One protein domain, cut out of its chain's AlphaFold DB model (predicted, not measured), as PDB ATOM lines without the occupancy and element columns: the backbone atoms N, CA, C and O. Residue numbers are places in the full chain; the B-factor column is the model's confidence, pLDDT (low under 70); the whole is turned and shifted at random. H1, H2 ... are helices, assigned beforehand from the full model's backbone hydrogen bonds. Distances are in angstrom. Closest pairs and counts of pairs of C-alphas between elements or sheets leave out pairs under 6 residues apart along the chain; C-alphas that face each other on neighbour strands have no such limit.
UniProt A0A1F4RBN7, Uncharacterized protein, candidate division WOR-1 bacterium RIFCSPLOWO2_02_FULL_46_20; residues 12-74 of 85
ATOM      1  N   HIS A  12     136.147 153.182 157.785       84.56
ATOM      2  CA  HIS A  12     137.236 154.028 158.271       84.56
ATOM      3  C   HIS A  12     137.243 154.118 159.804       84.56
ATOM      4  O   HIS A  12     138.289 153.921 160.424       84.56
ATOM      5  N   ASP A  13     136.079 154.339 160.413       86.75
ATOM      6  CA  ASP A  13     135.937 154.457 161.864       86.75
ATOM      7  C   ASP A  13     136.297 153.143 162.547       86.75
ATOM      8  O   ASP A  13     136.994 153.142 163.560       86.75
ATOM      9  N   HIS A  14     135.950 152.012 161.922       84.88
ATOM     10  CA  HIS A  14     136.387 150.699 162.384       84.88
ATOM     11  C   HIS A  14     137.905 150.570 162.434       84.88
ATOM     12  O   HIS A  14     138.457 150.190 163.465       84.88
ATOM     13  N   ARG A  15     138.614 150.954 161.368       87.56
ATOM     14  CA  ARG A  15     140.086 150.921 161.370       87.56
ATOM     15  C   ARG A  15     140.677 151.834 162.441       87.56
ATOM     16  O   ARG A  15     141.669 151.460 163.063       87.56
ATOM     17  N   HIS A  16     140.066 152.992 162.686       88.38
ATOM     18  CA  HIS A  16     140.521 153.909 163.726       88.38
ATOM     19  C   HIS A  16     140.319 153.337 165.137       88.38
ATOM     20  O   HIS A  16     141.241 153.392 165.954       88.38
ATOM     21  N   THR A  17     139.162 152.720 165.406       91.38
ATOM     22  CA  THR A  17     138.893 152.007 166.663       91.38
ATOM     23  C   THR A  17     139.926 150.907 166.897       91.38
ATOM     24  O   THR A  17     140.533 150.856 167.967       91.38
ATOM     25  N   VAL A  18     140.177 150.067 165.887       91.88
ATOM     26  CA  VAL A  18     141.140 148.963 165.989       91.88
ATOM     27  C   VAL A  18     142.561 149.480 166.216       91.88
ATOM     28  O   VAL A  18     143.246 148.988 167.111       91.88
ATOM     29  N   SER A  19     143.003 150.490 165.455       91.56
ATOM     30  CA  SER A  19     144.343 151.077 165.618       91.56
ATOM     31  C   SER A  19     144.520 151.657 167.021       91.56
ATOM     32  O   SER A  19     145.504 151.351 167.693       91.56
ATOM     33  N   THR A  20     143.542 152.428 167.506       93.88
ATOM     34  CA  THR A  20     143.596 153.052 168.837       93.88
ATOM     35  C   THR A  20     143.665 152.002 169.938       93.88
ATOM     36  O   THR A  20     144.523 152.081 170.815       93.88
ATOM     37  N   TYR A  21     142.796 150.993 169.868       94.69
ATOM     38  CA  TYR A  21     142.757 149.915 170.848       94.69
ATOM     39  C   TYR A  21     144.080 149.140 170.887       94.69
ATOM     40  O   TYR A  21     144.689 149.013 171.948       94.69
ATOM     41  N   LEU A  22     144.569 148.669 169.734       94.81
ATOM     42  CA  LEU A  22     145.778 147.845 169.676       94.81
ATOM     43  C   LEU A  22     147.041 148.620 170.072       94.81
ATOM     44  O   LEU A  22     147.889 148.063 170.768       94.81
ATOM     45  N   ASN A  23     147.161 149.893 169.678       93.69
ATOM     46  CA  ASN A  23     148.280 150.734 170.108       93.69
ATOM     47  C   ASN A  23     148.219 151.017 171.617       93.69
ATOM     48  O   ASN A  23     149.250 150.988 172.285       93.69
ATOM     49  N   GLY A  24     147.020 151.223 172.176       94.88
ATOM     50  CA  GLY A  24     146.822 151.460 173.609       94.88
ATOM     51  C   GLY A  24     147.246 150.293 174.508       94.88
ATOM     52  O   GLY A  24     147.609 150.513 175.659       94.88
ATOM     53  N   LEU A  25     147.264 149.062 173.986       94.06
ATOM     54  CA  LEU A  25     147.738 147.887 174.726       94.06
ATOM     55  C   LEU A  25     149.265 147.843 174.888       94.06
ATOM     56  O   LEU A  25     149.755 147.095 175.731       94.06
ATOM     57  N   GLY A  26     150.026 148.551 174.044       92.94
ATOM     58  CA  GLY A  26     151.496 148.523 174.043       92.94
ATOM     59  C   GLY A  26     152.127 147.153 173.734       92.94
ATOM     60  O   GLY A  26     153.336 146.989 173.870       92.94
ATOM     61  N   LYS A  27     151.322 146.157 173.333       92.12
ATOM     62  CA  LYS A  27     151.741 144.758 173.132       92.12
ATOM     63  C   LYS A  27     152.390 144.508 171.769       92.12
ATOM     64  O   LYS A  27     153.205 143.598 171.636       92.12
ATOM     65  N   PHE A  28     152.018 145.287 170.757       91.88
ATOM     66  CA  PHE A  28     152.457 145.094 169.377       91.88
ATOM     67  C   PHE A  28     153.139 146.356 168.832       91.88
ATOM     68  O   PHE A  28     152.749 147.459 169.215       91.88
ATOM     69  N   PRO A  29     154.113 146.223 167.913       89.44
ATOM     70  CA  PRO A  29     154.698 147.370 167.226       89.44
ATOM     71  C   PRO A  29     153.645 148.119 166.406       89.44
ATOM     72  O   PRO A  29     152.873 147.493 165.669       89.44
ATOM     73  N   SER A  30     153.644 149.450 166.476       87.19
ATOM     74  CA  SER A  30     152.696 150.292 165.741       87.19
ATOM     75  C   SER A  30     152.752 150.042 164.234       87.19
ATOM     76  O   SER A  30     151.720 149.948 163.580       87.19
ATOM     77  N   GLU A  31     153.936 149.817 163.668       84.12
ATOM     78  CA  GLU A  31     154.106 149.536 162.240       84.12
ATOM     79  C   GLU A  31     153.453 148.211 161.832       84.12
ATOM     80  O   GLU A  31     152.930 148.084 160.722       84.12
ATOM     81  N   ALA A  32     153.460 147.217 162.724       85.38
ATOM     82  CA  ALA A  32     152.802 145.941 162.481       85.38
ATOM     83  C   ALA A  32     151.274 146.086 162.547       85.38
ATOM     84  O   ALA A  32     150.586 145.515 161.700       85.38
ATOM     85  N   ILE A  33     150.754 146.887 163.485       89.12
ATOM     86  CA  ILE A  33     149.323 147.219 163.587       89.12
ATOM     87  C   ILE A  33     148.848 147.922 162.308       89.12
ATOM     88  O   ILE A  33     147.886 147.488 161.674       89.12
ATOM     89  N   GLU A  34     149.567 148.951 161.864       85.75
ATOM     90  CA  GLU A  34     149.231 149.696 160.646       85.75
ATOM     91  C   GLU A  34     149.295 148.811 159.387       85.75
ATOM     92  O   GLU A  34     148.474 148.946 158.473       85.75
ATOM     93  N   ALA A  35     150.216 147.841 159.359       82.12
ATOM     94  CA  ALA A  35     150.326 146.882 158.265       82.12
ATOM     95  C   ALA A  35     149.139 145.904 158.221       82.12
ATOM     96  O   ALA A  35     148.730 145.497 157.134       82.12
ATOM     97  N   VAL A  36     148.575 145.525 159.376       86.06
ATOM     98  CA  VAL A  36     147.347 144.708 159.452       86.06
ATOM     99  C   VAL A  36     146.132 145.477 158.939       86.06
ATOM    100  O   VAL A  36     145.282 144.904 158.262       86.06
ATOM    101  N   LEU A  37     146.065 146.780 159.207       83.88
ATOM    102  CA  LEU A  37     144.941 147.637 158.816       83.88
ATOM    103  C   LEU A  37     144.982 148.082 157.345       83.88
ATOM    104  O   LEU A  37     144.157 148.893 156.918       83.88
ATOM    105  N   ALA A  38     145.913 147.524 156.561       70.88
ATOM    106  CA  ALA A  38     146.153 147.851 155.157       70.88
ATOM    107  C   ALA A  38     146.413 149.349 154.913       70.88
ATOM    108  O   ALA A  38     146.181 149.857 153.810       70.88
ATOM    109  N   ASN A  39     146.920 150.061 155.922       68.69
ATOM    110  CA  ASN A  39     147.364 151.433 155.746       68.69
ATOM    111  C   ASN A  39     148.657 151.438 154.923       68.69
ATOM    112  O   ASN A  39     149.547 150.601 155.089       68.69
ATOM    113  N   LYS A  40     148.756 152.368 153.965       59.03
ATOM    114  CA  LYS A  40     149.928 152.475 153.090       59.03
ATOM    115  C   LYS A  40     151.106 153.032 153.891       59.03
ATOM    116  O   LYS A  40     151.297 154.245 153.945       59.03
ATOM    117  N   ILE A  41     151.916 152.155 154.477       60.38
ATOM    118  CA  ILE A  41     153.120 152.569 155.203       60.38
ATOM    119  C   ILE A  41     154.191 152.980 154.186       60.38
ATOM    120  O   ILE A  41     154.765 152.149 153.474       60.38
ATOM    121  N   ARG A  42     154.450 154.288 154.074       57.75
ATOM    122  CA  ARG A  42     155.545 154.812 153.245       57.75
ATOM    123  C   ARG A  42     156.887 154.359 153.843       57.75
ATOM    124  O   ARG A  42     157.117 154.557 155.026       57.75
ATOM    125  N   GLY A  43     157.768 153.771 153.027       59.81
ATOM    126  CA  GLY A  43     159.130 153.373 153.433       59.81
ATOM    127  C   GLY A  43     159.331 151.889 153.782       59.81
ATOM    128  O   GLY A  43     160.468 151.452 153.911       59.81
ATOM    129  N   MET A  44     158.270 151.078 153.841       56.69
ATOM    130  CA  MET A  44     158.322 149.629 154.136       56.69
ATOM    131  C   MET A  44     158.619 148.755 152.898       56.69
ATOM    132  O   MET A  44     158.018 147.698 152.695       56.69
ATOM    133  N   ALA A  45     159.511 149.196 152.010       52.19
ATOM    134  CA  ALA A  45     159.803 148.465 150.777       52.19
ATOM    135  C   ALA A  45     160.573 147.154 151.053       52.19
ATOM    136  O   ALA A  45     161.670 147.154 151.605       52.19
ATOM    137  N   GLY A  46     159.990 146.029 150.625       53.38
ATOM    138  CA  GLY A  46     160.671 144.761 150.324       53.38
ATOM    139  C   GLY A  46     161.071 143.875 151.507       53.38
ATOM    140  O   GLY A  46     160.665 142.718 151.559       53.38
ATOM    141  N   VAL A  47     161.849 144.395 152.458       53.50
ATOM    142  CA  VAL A  47     162.567 143.567 153.453       53.50
ATOM    143  C   VAL A  47     161.710 143.232 154.684       53.50
ATOM    144  O   VAL A  47     161.868 142.171 155.279       53.50
ATOM    145  N   TYR A  48     160.736 144.080 155.032       52.97
ATOM    146  CA  TYR A  48     159.948 143.947 156.268       52.97
ATOM    147  C   TYR A  48     158.561 143.300 156.091       52.97
ATOM    148  O   TYR A  48     157.971 142.826 157.061       52.97
ATOM    149  N   ASN A  49     158.028 143.216 154.866       58.91
ATOM    150  CA  ASN A  49     156.661 142.723 154.632       58.91
ATOM    151  C   ASN A  49     156.479 141.227 154.985       58.91
ATOM    152  O   ASN A  49     155.417 140.828 155.472       58.91
ATOM    153  N   ASN A  50     157.517 140.404 154.795       61.53
ATOM    154  CA  ASN A  50     157.499 138.993 155.196       61.53
ATOM    155  C   ASN A  50     157.756 138.798 156.698       61.53
ATOM    156  O   ASN A  50     157.138 137.914 157.292       61.53
ATOM    157  N   ASN A  51     158.581 139.649 157.318       66.81
ATOM    158  CA  ASN A  51     158.941 139.547 158.741       66.81
ATOM    159  C   ASN A  51     157.725 139.660 159.661       66.81
ATOM    160  O   ASN A  51     157.678 139.038 160.717       66.81
ATOM    161  N   TYR A  52     156.700 140.389 159.226       71.38
ATOM    162  CA  TYR A  52     155.485 140.548 160.008       71.38
ATOM    163  C   TYR A  52     154.379 139.560 159.650       71.38
ATOM    164  O   TYR A  52     153.313 139.666 160.226       71.38
ATOM    165  N   LYS A  53     154.551 138.589 158.741       81.62
ATOM    166  CA  LYS A  53     153.425 137.710 158.353       81.62
ATOM    167  C   LYS A  53     152.831 136.955 159.550       81.62
ATOM    168  O   LYS A  53     151.614 136.938 159.705       81.62
ATOM    169  N   GLN A  54     153.684 136.359 160.381       86.56
ATOM    170  CA  GLN A  54     153.256 135.652 161.593       86.56
ATOM    171  C   GLN A  54     152.697 136.630 162.630       86.56
ATOM    172  O   GLN A  54     151.598 136.415 163.129       86.56
ATOM    173  N   LEU A  55     153.384 137.755 162.856       88.44
ATOM    174  CA  LEU A  55     152.931 138.784 163.792       88.44
ATOM    175  C   LEU A  55     151.581 139.400 163.389       88.44
ATOM    176  O   LEU A  55     150.717 139.607 164.227       88.44
ATOM    177  N   ARG A  56     151.348 139.644 162.097       87.75
ATOM    178  CA  ARG A  56     150.066 140.137 161.569       87.75
ATOM    179  C   ARG A  56     148.943 139.133 161.806       87.75
ATOM    180  O   ARG A  56     147.834 139.541 162.129       87.75
ATOM    181  N   ALA A  57     149.223 137.839 161.642       90.56
ATOM    182  CA  ALA A  57     148.255 136.792 161.947       90.56
ATOM    183  C   ALA A  57     147.938 136.747 163.450       90.56
ATOM    184  O   ALA A  57     146.772 136.630 163.811       90.56
ATOM    185  N   GLU A  58     148.946 136.906 164.312       94.44
ATOM    186  CA  GLU A  58     148.761 136.999 165.764       94.44
ATOM    187  C   GLU A  58     147.921 138.222 166.156       94.44
ATOM    188  O   GLU A  58     146.958 138.083 166.904       94.44
ATOM    189  N   ILE A  59     148.224 139.401 165.603       93.88
ATOM    190  CA  ILE A  59     147.462 140.635 165.841       93.88
ATOM    191  C   ILE A  59     145.999 140.460 165.410       93.88
ATOM    192  O   ILE A  59     145.089 140.798 166.165       93.88
ATOM    193  N   LEU A  60     145.757 139.909 164.214       92.56
ATOM    194  CA  LEU A  60     144.402 139.648 163.718       92.56
ATOM    195  C   LEU A  60     143.659 138.634 164.585       92.56
ATOM    196  O   LEU A  60     142.474 138.817 164.852       92.56
ATOM    197  N   ARG A  61     144.348 137.580 165.031       95.38
ATOM    198  CA  ARG A  61     143.767 136.574 165.917       95.38
ATOM    199  C   ARG A  61     143.390 137.186 167.260       95.38
ATOM    200  O   ARG A  61     142.266 136.998 167.698       95.38
ATOM    201  N   TYR A  62     144.284 137.975 167.850       96.19
ATOM    202  CA  TYR A  62     144.025 138.684 169.098       96.19
ATOM    203  C   TYR A  62     142.819 139.625 168.979       96.19
ATOM    204  O   TYR A  62     141.973 139.669 169.872       96.19
ATOM    205  N   TRP A  63     142.710 140.363 167.869       93.75
ATOM    206  CA  TRP A  63     141.552 141.221 167.624       93.75
ATOM    207  C   TRP A  63     140.254 140.418 167.480       93.75
ATOM    208  O   TRP A  63     139.243 140.797 168.063       93.75
ATOM    209  N   ALA A  64     140.282 139.285 166.771       93.81
ATOM    210  CA  ALA A  64     139.134 138.387 166.668       93.81
ATOM    211  C   ALA A  64     138.714 137.833 168.039       93.81
ATOM    212  O   ALA A  64     137.549 137.950 168.402       93.81
ATOM    213  N   ASP A  65     139.662 137.330 168.835       95.12
ATOM    214  CA  ASP A  65     139.376 136.813 170.179       95.12
ATOM    215  C   ASP A  65     138.825 137.926 171.103       95.12
ATOM    216  O   ASP A  65     137.952 137.679 171.932       95.12
ATOM    217  N   THR A  66     139.281 139.174 170.931       93.19
ATOM    218  CA  THR A  66     138.726 140.344 171.639       93.19
ATOM    219  C   THR A  66     137.265 140.589 171.254       93.19
ATOM    220  O   THR A  66     136.429 140.806 172.130       93.19
ATOM    221  N   LEU A  67     136.942 140.546 169.957       90.81
ATOM    222  CA  LEU A  67     135.569 140.704 169.473       90.81
ATOM    223  C   LEU A  67     134.658 139.575 169.963       90.81
ATOM    224  O   LEU A  67     133.536 139.853 170.382       90.81
ATOM    225  N   ASP A  68     135.146 138.333 169.960       92.12
ATOM    226  CA  ASP A  68     134.426 137.181 170.509       92.12
ATOM    227  C   ASP A  68     134.155 137.369 172.009       92.12
ATOM    228  O   ASP A  68     133.047 137.109 172.483       92.12
ATOM    229  N   GLY A  69     135.133 137.890 172.757       90.50
ATOM    230  CA  GLY A  69     134.967 138.282 174.157       90.50
ATOM    231  C   GLY A  69     133.846 139.303 174.340       90.50
ATOM    232  O   GLY A  69     132.897 139.044 175.072       90.50
ATOM    233  N   ILE A  70     133.892 140.414 173.602       87.69
ATOM    234  CA  ILE A  70     132.870 141.475 173.662       87.69
ATOM    235  C   ILE A  70     131.480 140.936 173.288       87.69
ATOM    236  O   ILE A  70     130.487 141.256 173.937       87.69
ATOM    237  N   ALA A  71     131.391 140.112 172.242       85.31
ATOM    238  CA  ALA A  71     130.126 139.547 171.780       85.31
ATOM    239  C   ALA A  71     129.535 138.533 172.774       85.31
ATOM    240  O   ALA A  71     128.313 138.426 172.893       85.31
ATOM    241  N   SER A  72     130.389 137.791 173.484       83.69
ATOM    242  CA  SER A  72     129.984 136.774 174.461       83.69
ATOM    243  C   SER A  72     129.743 137.323 175.871       83.69
ATOM    244  O   SER A  72     129.049 136.675 176.653       83.69
ATOM    245  N   GLU A  73     130.211 138.534 176.187       73.19
ATOM    246  CA  GLU A  73     130.018 139.206 177.485       73.19
ATOM    247  C   GLU A  73     128.555 139.635 177.756       73.19
ATOM    248  O   GLU A  73     128.229 140.208 178.797       73.19
ATOM    249  N   ALA A  74     127.628 139.349 176.838       61.41
ATOM    250  CA  ALA A  74     126.257 139.832 176.877       61.41
ATOM    251  C   ALA A  74     125.402 139.205 178.001       61.41
ATOM    252  O   ALA A  74     124.546 138.348 177.766       61.41
TER     253      ALA A  74
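This is residues 12 to 74 of the 85 residues of an uncharacterized protein of candidate division WOR-1 bacterium RIFCSPLOWO2_02_FULL_46_20 (UniProt A0A1F4RBN7). One long helix, H3, runs along the longest axis, and a helical hairpin of two shorter helices, H1 and H2, stands crosswise over one side of it. A long loop, residues 37 to 52, bulges out between H2 and H3, and residues 64 to 74 stick out at the other end. The printed part has 63 residues with three named helices, H1, H2, H3 in order, and no named strand: all helix. It is only just compact, close to loose, with a radius of gyration of the C-alphas of 12.6 A, and spans 44 by 23 by 18 A.

H1, residues 12 to 24, begins with C-alpha 12 at (137.236, 154.028, 158.271) and is 18.3 A long from first to last C-alpha. H2, residues 30 to 36, measures 10.0 A. H3, residues 53 to 72, measures 28.5 A and ends with C-alpha 72 at (129.984, 136.774, 174.461).

H1 touches H2 with residues 19 to 23 alone, the closest C-alphas being those of Asn 23 and Ser 30, 6.2 A; this hairpin has a steep tilt of 40 degrees, opposite ways. H3 touches H2 with residues 55 to 60 alone, about perpendicular at 80 degrees; the closest C-alphas are those of Val 36 and Arg 56, 5.7 A. H1 and H3 are close but not clearly touching, with the C-alphas of Val 18 and Trp 63 closest at 7.9 A. In H1, H2 and H3 every O i to N i+4 pair is within hydrogen-bond range.

The C-alphas farthest apart, of Gly 46 and Ala 74, are 43.7 A apart. The printed part has no cut. The link from H2 to H3 is long. Residues 39 to 51 and residue 74 have pLDDT under 70.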